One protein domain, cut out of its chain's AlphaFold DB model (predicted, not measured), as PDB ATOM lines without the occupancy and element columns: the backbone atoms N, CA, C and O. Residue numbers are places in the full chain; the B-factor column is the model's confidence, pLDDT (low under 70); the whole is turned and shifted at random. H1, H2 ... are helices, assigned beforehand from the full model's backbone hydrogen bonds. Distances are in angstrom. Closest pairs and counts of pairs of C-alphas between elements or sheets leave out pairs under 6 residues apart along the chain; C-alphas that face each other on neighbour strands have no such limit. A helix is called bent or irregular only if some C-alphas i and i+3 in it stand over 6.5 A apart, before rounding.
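What this domain is: This is residues 170 to 250 of the 260 residues of an uncharacterized protein of Lysinibacillus sphaericus OT4b.31 (UniProt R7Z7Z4). A long helix, H2, forms the backbone of the domain; the short helices H1, H4 and H5 pack round its first half, and H3 folds back from its far end as the second arm of an open V. Residues 245 to 250 stick out as a tail, and residues 201 to 206 stand free at the turn of the V. The printed part has 81 residues with five named helices, H1 to H5 in chain order, and no named strand; the class is all helix. It is only just loose, close to compact, with a radius of gyration of the C-alphas of 14.2 A and spans of 40 by 28 by 26 A.

Where its parts are: H1, residues 170 to 176, begins with C-alpha 170 at (562.510, 496.230, 387.300). H2, residues 181 to 198, is 25.2 A long, and H3, residues 205 to 219, is 20.5 A. H4 is residues 227 to 234. H5, residues 237 to 245, ends with C-alpha 245 at (571.917, 505.952, 386.881); it is irregular, with C-alphas 241 and 244 7.2 A apart.

How they stand to each other: H2 is the hub. H1 and H2 form a helical hairpin at a shallow tilt of 31 degrees, opposite ways; H2 touches H1 with residues 181 to 184 alone, the closest C-alphas being those of Val 171 and Ile 184, 6.9 A. H3 is close to H2 but not clearly touching, with the closest C-alphas, those of Met 197 and Leu 208, 6.9 A apart. H4 touches H2, about perpendicular at 75 degrees, with Arg 186 and Pro 227 closest, C-alphas 5.3 A apart. H5 touches H2 at 34 degrees, a shallow tilt only just short of steep, the same way; the C-alphas of Ala 185 and Ile 241 are closest, at 5.0 A. Every O i to N i+4 pair is within hydrogen-bond range in H1, H2, H3 and H4, against 3 of 5 in H5.

The domain as a whole: The C-alphas farthest apart, those of Ser 176 and Glu 206, are 41.1 A apart. The printed part has no cut and no long link. Residue 202 alone has pLDDT under 70.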
ATOM      1  N   GLU A 170     562.525 496.938 386.017       91.75
ATOM      2  CA  GLU A 170     562.510 496.230 387.300       91.75
ATOM      3  C   GLU A 170     561.600 496.925 388.324       91.75
ATOM      4  O   GLU A 170     560.799 496.256 388.977       91.75
ATOM      5  N   VAL A 171     561.656 498.257 388.416       91.06
ATOM      6  CA  VAL A 171     560.781 499.057 389.289       91.06
ATOM      7  C   VAL A 171     559.317 498.857 388.905       91.06
ATOM      8  O   VAL A 171     558.510 498.511 389.765       91.06
ATOM      9  N   ALA A 172     558.977 498.985 387.619       90.50
ATOM     10  CA  ALA A 172     557.611 498.800 387.137       90.50
ATOM     11  C   ALA A 172     557.079 497.391 387.440       90.50
ATOM     12  O   ALA A 172     555.934 497.231 387.867       90.50
ATOM     13  N   LYS A 173     557.925 496.363 387.279       92.25
ATOM     14  CA  LYS A 173     557.582 494.990 387.656       92.25
ATOM     15  C   LYS A 173     557.270 494.889 389.152       92.25
ATOM     16  O   LYS A 173     556.209 494.384 389.504       92.25
ATOM     17  N   LEU A 174     558.145 495.387 390.024       90.38
ATOM     18  CA  LEU A 174     557.948 495.311 391.478       90.38
ATOM     19  C   LEU A 174     556.701 496.087 391.934       90.38
ATOM     20  O   LEU A 174     555.966 495.612 392.795       90.38
ATOM     21  N   GLN A 175     556.409 497.232 391.314       92.50
ATOM     22  CA  GLN A 175     555.164 497.963 391.570       92.50
ATOM     23  C   GLN A 175     553.931 497.160 391.139       92.50
ATOM     24  O   GLN A 175     552.933 497.142 391.856       92.50
ATOM     25  N   SER A 176     553.993 496.451 390.005       92.81
ATOM     26  CA  SER A 176     552.902 495.567 389.560       92.81
ATOM     27  C   SER A 176     552.685 494.361 390.483       92.81
ATOM     28  O   SER A 176     551.581 493.828 390.547       92.81
ATOM     29  N   GLU A 177     553.716 493.973 391.237       95.25
ATOM     30  CA  GLU A 177     553.658 492.961 392.301       95.25
ATOM     31  C   GLU A 177     553.131 493.535 393.636       95.25
ATOM     32  O   GLU A 177     553.037 492.808 394.622       95.25
ATOM     33  N   GLY A 178     552.752 494.818 393.671       95.06
ATOM     34  CA  GLY A 178     552.149 495.487 394.829       95.06
ATOM     35  C   GLY A 178     553.144 496.174 395.766       95.06
ATOM     36  O   GLY A 178     552.739 496.655 396.821       95.06
ATOM     37  N   MET A 179     554.426 496.234 395.401       97.38
ATOM     38  CA  MET A 179     555.468 496.842 396.228       97.38
ATOM     39  C   MET A 179     555.413 498.374 396.160       97.38
ATOM     40  O   MET A 179     555.302 498.965 395.081       97.38
ATOM     41  N   SER A 180     555.531 499.032 397.311       97.19
ATOM     42  CA  SER A 180     555.649 500.489 397.393       97.19
ATOM     43  C   SER A 180     557.013 500.980 396.892       97.19
ATOM     44  O   SER A 180     558.004 500.248 396.888       97.19
ATOM     45  N   ILE A 181     557.099 502.256 396.506       96.31
ATOM     46  CA  ILE A 181     558.368 502.872 396.081       96.31
ATOM     47  C   ILE A 181     559.430 502.819 397.192       96.31
ATOM     48  O   ILE A 181     560.606 502.616 396.896       96.31
ATOM     49  N   GLU A 182     559.036 502.942 398.462       98.19
ATOM     50  CA  GLU A 182     559.956 502.807 399.594       98.19
ATOM     51  C   GLU A 182     560.546 501.392 399.686       98.19
ATOM     52  O   GLU A 182     561.764 501.226 399.768       98.19
ATOM     53  N   GLU A 183     559.704 500.358 399.633       98.31
ATOM     54  CA  GLU A 183     560.158 498.963 399.675       98.31
ATOM     55  C   GLU A 183     561.081 498.639 398.490       98.31
ATOM     56  O   GLU A 183     562.114 497.983 398.663       98.31
ATOM     57  N   ILE A 184     560.768 499.165 397.300       96.94
ATOM     58  CA  ILE A 184     561.629 499.047 396.118       96.94
ATOM     59  C   ILE A 184     562.966 499.753 396.355       96.94
ATOM     60  O   ILE A 184     564.017 499.173 396.082       96.94
ATOM     61  N   ALA A 185     562.964 500.975 396.889       97.19
ATOM     62  CA  ALA A 185     564.183 501.726 397.177       97.19
ATOM     63  C   ALA A 185     565.104 500.984 398.150       97.19
ATOM     64  O   ALA A 185     566.308 500.871 397.895       97.19
ATOM     65  N   ARG A 186     564.536 500.416 399.218       97.94
ATOM     66  CA  ARG A 186     565.256 499.595 400.198       97.94
ATOM     67  C   ARG A 186     565.893 498.379 399.535       97.94
ATOM     68  O   ARG A 186     567.115 498.223 399.580       97.94
ATOM     69  N   LYS A 187     565.085 497.599 398.811       96.06
ATOM     70  CA  LYS A 187     565.525 496.405 398.079       96.06
ATOM     71  C   LYS A 187     566.642 496.716 397.080       96.06
ATOM     72  O   LYS A 187     567.658 496.022 397.044       96.06
ATOM     73  N   MET A 188     566.478 497.763 396.274       92.75
ATOM     74  CA  MET A 188     567.440 498.129 395.231       92.75
ATOM     75  C   MET A 188     568.736 498.708 395.804       92.75
ATOM     76  O   MET A 188     569.813 498.430 395.272       92.75
ATOM     77  N   SER A 189     568.661 499.478 396.891       93.88
ATOM     78  CA  SER A 189     569.843 500.010 397.576       93.88
ATOM     79  C   SER A 189     570.696 498.889 398.172       93.88
ATOM     80  O   SER A 189     571.903 498.830 397.932       93.88
ATOM     81  N   GLU A 190     570.075 497.949 398.884       93.00
ATOM     82  CA  GLU A 190     570.777 496.795 399.455       93.00
ATOM     83  C   GLU A 190     571.367 495.898 398.369       93.00
ATOM     84  O   GLU A 190     572.541 495.522 398.431       93.00
ATOM     85  N   LYS A 191     570.586 495.624 397.316       92.25
ATOM     86  CA  LYS A 191     571.061 494.881 396.150       92.25
ATOM     87  C   LYS A 191     572.291 495.537 395.524       92.25
ATOM     88  O   LYS A 191     573.253 494.841 395.213       92.25
ATOM     89  N   ARG A 192     572.302 496.865 395.374       90.88
ATOM     90  CA  ARG A 192     573.439 497.614 394.815       90.88
ATOM     91  C   ARG A 192     574.695 497.488 395.674       90.88
ATOM     92  O   ARG A 192     575.780 497.296 395.126       90.88
ATOM     93  N   ASN A 193     574.556 497.593 396.994       92.25
ATOM     94  CA  ASN A 193     575.671 497.429 397.926       92.25
ATOM     95  C   ASN A 193     576.260 496.014 397.822       92.25
ATOM     96  O   ASN A 193     577.473 495.849 397.669       92.25
ATOM     97  N   LEU A 194     575.394 494.998 397.785       90.94
ATOM     98  CA  LEU A 194     575.803 493.606 397.623       90.94
ATOM     99  C   LEU A 194     576.472 493.346 396.266       90.94
ATOM    100  O   LEU A 194     577.521 492.707 396.210       90.94
ATOM    101  N   ASP A 195     575.896 493.849 395.175       90.19
ATOM    102  CA  ASP A 195     576.447 493.696 393.826       90.19
ATOM    103  C   ASP A 195     577.824 494.369 393.714       90.19
ATOM    104  O   ASP A 195     578.742 493.807 393.115       90.19
ATOM    105  N   ARG A 196     578.016 495.534 394.352       89.56
ATOM    106  CA  ARG A 196     579.325 496.197 394.435       89.56
ATOM    107  C   ARG A 196     580.337 495.324 395.167       89.56
ATOM    108  O   ARG A 196     581.448 495.180 394.672       89.56
ATOM    109  N   MET A 197     579.977 494.733 396.305       89.25
ATOM    110  CA  MET A 197     580.873 493.827 397.034       89.25
ATOM    111  C   MET A 197     581.226 492.590 396.200       89.25
ATOM    112  O   MET A 197     582.393 492.225 396.129       89.25
ATOM    113  N   LYS A 198     580.244 491.999 395.510       89.00
ATOM    114  CA  LYS A 198     580.436 490.840 394.619       89.00
ATOM    115  C   LYS A 198     581.248 491.147 393.361       89.00
ATOM    116  O   LYS A 198     581.799 490.228 392.769       89.00
ATOM    117  N   SER A 199     581.302 492.411 392.934       87.88
ATOM    118  CA  SER A 199     582.108 492.826 391.777       87.88
ATOM    119  C   SER A 199     583.616 492.759 392.031       87.88
ATOM    120  O   SER A 199     584.390 492.776 391.077       87.88
ATOM    121  N   TYR A 200     584.030 492.653 393.297       86.00
ATOM    122  CA  TYR A 200     585.396 492.290 393.653       86.00
ATOM    123  C   TYR A 200     585.498 490.768 393.568       86.00
ATOM    124  O   TYR A 200     584.882 490.051 394.356       86.00
ATOM    125  N   ASP A 201     586.235 490.277 392.578       75.88
ATOM    126  CA  ASP A 201     586.531 488.852 392.478       75.88
ATOM    127  C   ASP A 201     587.472 488.387 393.609       75.88
ATOM    128  O   ASP A 201     588.050 489.184 394.354       75.88
ATOM    129  N   SER A 202     587.648 487.068 393.739       67.31
ATOM    130  CA  SER A 202     588.541 486.473 394.742       67.31
ATOM    131  C   SER A 202     590.012 486.873 394.575       67.31
ATOM    132  O   SER A 202     590.797 486.655 395.494       67.31
ATOM    133  N   SER A 203     590.396 487.441 393.426       73.88
ATOM    134  CA  SER A 203     591.748 487.945 393.177       73.88
ATOM    135  C   SER A 203     591.942 489.404 393.610       73.88
ATOM    136  O   SER A 203     593.072 489.883 393.621       73.88
ATOM    137  N   ASN A 204     590.877 490.091 394.038       85.06
ATOM    138  CA  ASN A 204     590.898 491.491 394.456       85.06
ATOM    139  C   ASN A 204     590.476 491.683 395.927       85.06
ATOM    140  O   ASN A 204     589.628 492.517 396.265       85.06
ATOM    141  N   SER A 205     591.069 490.891 396.822       84.94
ATOM    142  CA  SER A 205     590.811 490.967 398.266       84.94
ATOM    143  C   SER A 205     591.249 492.305 398.873       84.94
ATOM    144  O   SER A 205     590.527 492.864 399.699       84.94
ATOM    145  N   GLU A 206     592.378 492.862 398.425       90.38
ATOM    146  CA  GLU A 206     592.869 494.174 398.867       90.38
ATOM    147  C   GLU A 206     591.923 495.307 398.458       90.38
ATOM    148  O   GLU A 206     591.584 496.163 399.279       90.38
ATOM    149  N   GLY A 207     591.419 495.290 397.218       91.19
ATOM    150  CA  GLY A 207     590.441 496.273 396.760       91.19
ATOM    151  C   GLY A 207     589.124 496.172 397.524       91.19
ATOM    152  O   GLY A 207     588.547 497.205 397.871       91.19
ATOM    153  N   LEU A 208     588.670 494.957 397.851       91.88
ATOM    154  CA  LEU A 208     587.485 494.757 398.685       91.88
ATOM    155  C   LEU A 208     587.697 495.312 400.101       91.88
ATOM    156  O   LEU A 208     586.823 496.014 400.609       91.88
ATOM    157  N   ALA A 209     588.850 495.050 400.722       92.50
ATOM    158  CA  ALA A 209     589.185 495.564 402.050       92.50
ATOM    159  C   ALA A 209     589.249 497.100 402.066       92.50
ATOM    160  O   ALA A 209     588.580 497.735 402.880       92.50
ATOM    161  N   ALA A 210     589.948 497.712 401.105       93.75
ATOM    162  CA  ALA A 210     590.007 499.167 400.966       93.75
ATOM    163  C   ALA A 210     588.621 499.786 400.694       93.75
ATOM    164  O   ALA A 210     588.298 500.882 401.159       93.75
ATOM    165  N   MET A 211     587.771 499.082 399.939       94.12
ATOM    166  CA  MET A 211     586.397 499.496 399.671       94.12
ATOM    167  C   MET A 211     585.555 499.514 400.949       94.12
ATOM    168  O   MET A 211     584.869 500.514 401.171       94.12
ATOM    169  N   LYS A 212     585.639 498.455 401.763       94.12
ATOM    170  CA  LYS A 212     584.950 498.333 403.054       94.12
ATOM    171  C   LYS A 212     585.436 499.365 404.063       94.12
ATOM    172  O   LYS A 212     584.606 500.039 404.659       94.12
ATOM    173  N   GLU A 213     586.748 499.555 404.184       96.31
ATOM    174  CA  GLU A 213     587.352 500.548 405.080       96.31
ATOM    175  C   GLU A 213     586.826 501.959 404.779       96.31
ATOM    176  O   GLU A 213     586.300 502.645 405.655       96.31
ATOM    177  N   ARG A 214     586.835 502.366 403.501       95.06
ATOM    178  CA  ARG A 214     586.253 503.652 403.086       95.06
ATOM    179  C   ARG A 214     584.756 503.736 403.407       95.06
ATOM    180  O   ARG A 214     584.268 504.803 403.767       95.06
ATOM    181  N   ASN A 215     584.011 502.643 403.242       95.69
ATOM    182  CA  ASN A 215     582.583 502.638 403.549       95.69
ATOM    183  C   ASN A 215     582.324 502.770 405.058       95.69
ATOM    184  O   ASN A 215     581.421 503.514 405.431       95.69
ATOM    185  N   ILE A 216     583.134 502.138 405.913       96.62
ATOM    186  CA  ILE A 216     583.064 502.314 407.370       96.62
ATOM    187  C   ILE A 216     583.304 503.781 407.724       96.62
ATOM    188  O   ILE A 216     582.490 504.376 408.423       96.62
ATOM    189  N   GLN A 217     584.362 504.388 407.182       96.56
ATOM    190  CA  GLN A 217     584.683 505.794 407.442       96.56
ATOM    191  C   GLN A 217     583.569 506.750 406.992       96.56
ATOM    192  O   GLN A 217     583.304 507.747 407.659       96.56
ATOM    193  N   GLN A 218     582.913 506.464 405.862       95.75
ATOM    194  CA  GLN A 218     581.924 507.367 405.271       95.75
ATOM    195  C   GLN A 218     580.488 507.142 405.770       95.75
ATOM    196  O   GLN A 218     579.723 508.097 405.873       95.75
ATOM    197  N   TYR A 219     580.103 505.893 406.029       95.31
ATOM    198  CA  TYR A 219     578.715 505.490 406.287       95.31
ATOM    199  C   TYR A 219     578.535 504.739 407.610       95.31
ATOM    200  O   TYR A 219     577.400 504.444 407.982       95.31
ATOM    201  N   GLY A 220     579.625 504.410 408.308       96.38
ATOM    202  CA  GLY A 220     579.603 503.641 409.553       96.38
ATOM    203  C   GLY A 220     579.395 502.134 409.370       96.38
ATOM    204  O   GLY A 220     579.147 501.443 410.352       96.38
ATOM    205  N   ARG A 221     579.469 501.610 408.136       95.31
ATOM    206  CA  ARG A 221     579.279 500.179 407.833       95.31
ATOM    207  C   ARG A 221     580.010 499.739 406.564       95.31
ATOM    208  O   ARG A 221     580.281 500.554 405.687       95.31
ATOM    209  N   GLU A 222     580.300 498.446 406.443       95.31
ATOM    210  CA  GLU A 222     581.117 497.885 405.355       95.31
ATOM    211  C   GLU A 222     580.441 497.927 403.979       95.31
ATOM    212  O   GLU A 222     581.099 498.105 402.952       95.31
ATOM    213  N   GLU A 223     579.126 497.739 403.934       93.19
ATOM    214  CA  GLU A 223     578.387 497.486 402.695       93.19
ATOM    215  C   GLU A 223     578.166 498.762 401.876       93.19
ATOM    216  O   GLU A 223     578.004 498.702 400.657       93.19
ATOM    217  N   GLY A 224     578.214 499.922 402.534       93.88
ATOM    218  CA  GLY A 224     577.908 501.223 401.947       93.88
ATOM    219  C   GLY A 224     576.716 501.894 402.633       93.88
ATOM    220  O   GLY A 224     576.354 501.509 403.743       93.88
ATOM    221  N   PRO A 225     576.102 502.908 402.006       95.62
ATOM    222  CA  PRO A 225     575.033 503.669 402.636       95.62
ATOM    223  C   PRO A 225     573.766 502.827 402.842       95.62
ATOM    224  O   PRO A 225     573.426 501.988 402.000       95.62
ATOM    225  N   THR A 226     573.043 503.079 403.934       96.56
ATOM    226  CA  THR A 226     571.690 502.540 404.145       96.56
ATOM    227  C   THR A 226     570.667 503.258 403.254       96.56
ATOM    228  O   THR A 226     570.914 504.391 402.819       96.56
ATOM    229  N   PRO A 227     569.493 502.649 402.998       96.81
ATOM    230  CA  PRO A 227     568.382 503.345 402.353       96.81
ATOM    231  C   PRO A 227     568.011 504.655 403.063       96.81
ATOM    232  O   PRO A 227     567.788 505.655 402.391       96.81
ATOM    233  N   GLU A 228     568.023 504.684 404.399       97.44
ATOM    234  CA  GLU A 228     567.751 505.878 405.211       97.44
ATOM    235  C   GLU A 228     568.773 506.983 404.969       97.44
ATOM    236  O   GLU A 228     568.387 508.120 404.732       97.44
ATOM    237  N   GLN A 229     570.069 506.658 404.973       96.62
ATOM    238  CA  GLN A 229     571.129 507.636 404.712       96.62
ATOM    239  C   GLN A 229     571.000 508.222 403.300       96.62
ATOM    240  O   GLN A 229     571.253 509.406 403.078       96.62
ATOM    241  N   LEU A 230     570.600 507.403 402.321       95.94
ATOM    242  CA  LEU A 230     570.337 507.888 400.966       95.94
ATOM    243  C   LEU A 230     569.064 508.735 400.898       95.94
ATOM    244  O   LEU A 230     569.057 509.735 400.181       95.94
ATOM    245  N   PHE A 231     568.016 508.368 401.631       97.12
ATOM    246  CA  PHE A 231     566.780 509.138 401.705       97.12
ATOM    247  C   PHE A 231     567.011 510.493 402.374       97.12
ATOM    248  O   PHE A 231     566.617 511.508 401.818       97.12
ATOM    249  N   GLU A 232     567.730 510.542 403.494       97.19
ATOM    250  CA  GLU A 232     568.121 511.787 404.161       97.19
ATOM    251  C   GLU A 232     568.940 512.688 403.225       97.19
ATOM    252  O   GLU A 232     568.713 513.894 403.142       97.19
ATOM    253  N   LYS A 233     569.846 512.094 402.441       93.94
ATOM    254  CA  LYS A 233     570.660 512.820 401.461       93.94
ATOM    255  C   LYS A 233     569.861 513.348 400.265       93.94
ATOM    256  O   LYS A 233     570.214 514.397 399.722       93.94
ATOM    257  N   TYR A 234     568.878 512.598 399.769       93.75
ATOM    258  CA  TYR A 234     568.198 512.900 398.501       93.75
ATOM    259  C   TYR A 234     566.778 513.455 398.646       93.75
ATOM    260  O   TYR A 234     566.287 514.075 397.708       93.75
ATOM    261  N   GLY A 235     566.122 513.239 399.781       95.19
ATOM    262  CA  GLY A 235     564.772 513.709 400.086       95.19
ATOM    263  C   GLY A 235     563.630 512.939 399.411       95.19
ATOM    264  O   GLY A 235     562.478 513.319 399.592       95.19
ATOM    265  N   SER A 236     563.904 511.887 398.630       97.19
ATOM    266  CA  SER A 236     562.860 511.033 398.041       97.19
ATOM    267  C   SER A 236     563.346 509.611 397.771       97.19
ATOM    268  O   SER A 236     564.523 509.377 397.485       97.19
ATOM    269  N   TRP A 237     562.421 508.655 397.842       97.19
ATOM    270  CA  TRP A 237     562.691 507.237 397.613       97.19
ATOM    271  C   TRP A 237     562.964 506.930 396.136       97.19
ATOM    272  O   TRP A 237     563.826 506.108 395.825       97.19
ATOM    273  N   GLU A 238     562.325 507.647 395.214       95.38
ATOM    274  CA  GLU A 238     562.633 507.599 393.784       95.38
ATOM    275  C   GLU A 238     564.104 507.945 393.542       95.38
ATOM    276  O   GLU A 238     564.817 507.246 392.824       95.38
ATOM    277  N   GLU A 239     564.609 508.983 394.202       95.12
ATOM    278  CA  GLU A 239     565.995 509.397 394.038       95.12
ATOM    279  C   GLU A 239     567.002 508.425 394.680       95.12
ATOM    280  O   GLU A 239     568.141 508.316 394.210       95.12
ATOM    281  N   VAL A 240     566.592 507.652 395.692       96.19
ATOM    282  CA  VAL A 240     567.372 506.510 396.209       96.19
ATOM    283  C   VAL A 240     567.510 505.419 395.135       96.19
ATOM    284  O   VAL A 240     568.617 504.908 394.902       96.19
ATOM    285  N   ILE A 241     566.419 505.116 394.424       95.44
ATOM    286  CA  ILE A 241     566.383 504.137 393.328       95.44
ATOM    287  C   ILE A 241     567.254 504.616 392.161       95.44
ATOM    288  O   ILE A 241     568.223 503.948 391.791       95.44
ATOM    289  N   TYR A 242     566.968 505.794 391.608       93.81
ATOM    290  CA  TYR A 242     567.586 506.277 390.368       93.81
ATOM    291  C   TYR A 242     568.971 506.905 390.559       93.81
ATOM    292  O   TYR A 242     569.686 507.141 389.583       93.81
ATOM    293  N   GLY A 243     569.422 507.088 391.803       90.69
ATOM    294  CA  GLY A 243     570.742 507.634 392.121       90.69
ATOM    295  C   GLY A 243     571.918 506.930 391.424       90.69
ATOM    296  O   GLY A 243     572.903 507.589 391.102       90.69
ATOM    297  N   SER A 244     571.832 505.621 391.129       85.69
ATOM    298  CA  SER A 244     572.912 504.897 390.427       85.69
ATOM    299  C   SER A 244     573.011 505.170 388.940       85.69
ATOM    300  O   SER A 244     574.031 504.825 388.348       85.69
ATOM    301  N   VAL A 245     571.949 505.687 388.324       91.19
ATOM    302  CA  VAL A 245     571.917 505.952 386.881       91.19
ATOM    303  C   VAL A 245     572.079 507.434 386.554       91.19
ATOM    304  O   VAL A 245     572.095 507.805 385.383       91.19
ATOM    305  N   ARG A 246     572.257 508.285 387.573       90.38
ATOM    306  CA  ARG A 246     572.571 509.700 387.376       90.38
ATOM    307  C   ARG A 246     573.959 509.871 386.761       90.38
ATOM    308  O   ARG A 246     574.909 509.169 387.106       90.38
ATOM    309  N   THR A 247     574.074 510.858 385.884       91.44
ATOM    310  CA  THR A 247     575.314 511.244 385.207       91.44
ATOM    311  C   THR A 247     575.740 512.642 385.668       91.44
ATOM    312  O   THR A 247     574.919 513.404 386.178       91.44
ATOM    313  N   SER A 248     577.031 512.983 385.549       91.69
ATOM    314  CA  SER A 248     577.509 514.347 385.855       91.69
ATOM    315  C   SER A 248     577.172 515.288 384.692       91.69
ATOM    316  O   SER A 248     577.765 515.111 383.623       91.69
ATOM    317  N   PRO A 249     576.282 516.282 384.873       93.00
ATOM    318  CA  PRO A 249     575.977 517.247 383.821       93.00
ATOM    319  C   PRO A 249     577.170 518.155 383.494       93.00
ATOM    320  O   PRO A 249     577.299 518.601 382.361       93.00
ATOM    321  N   ALA A 250     578.079 518.388 384.444       95.50
ATOM    322  CA  ALA A 250     579.281 519.188 384.225       95.50
ATOM    323  C   ALA A 250     580.229 518.538 383.202       95.50
ATOM    324  O   ALA A 250     580.707 519.203 382.288       95.50
TER     325      ALA A 250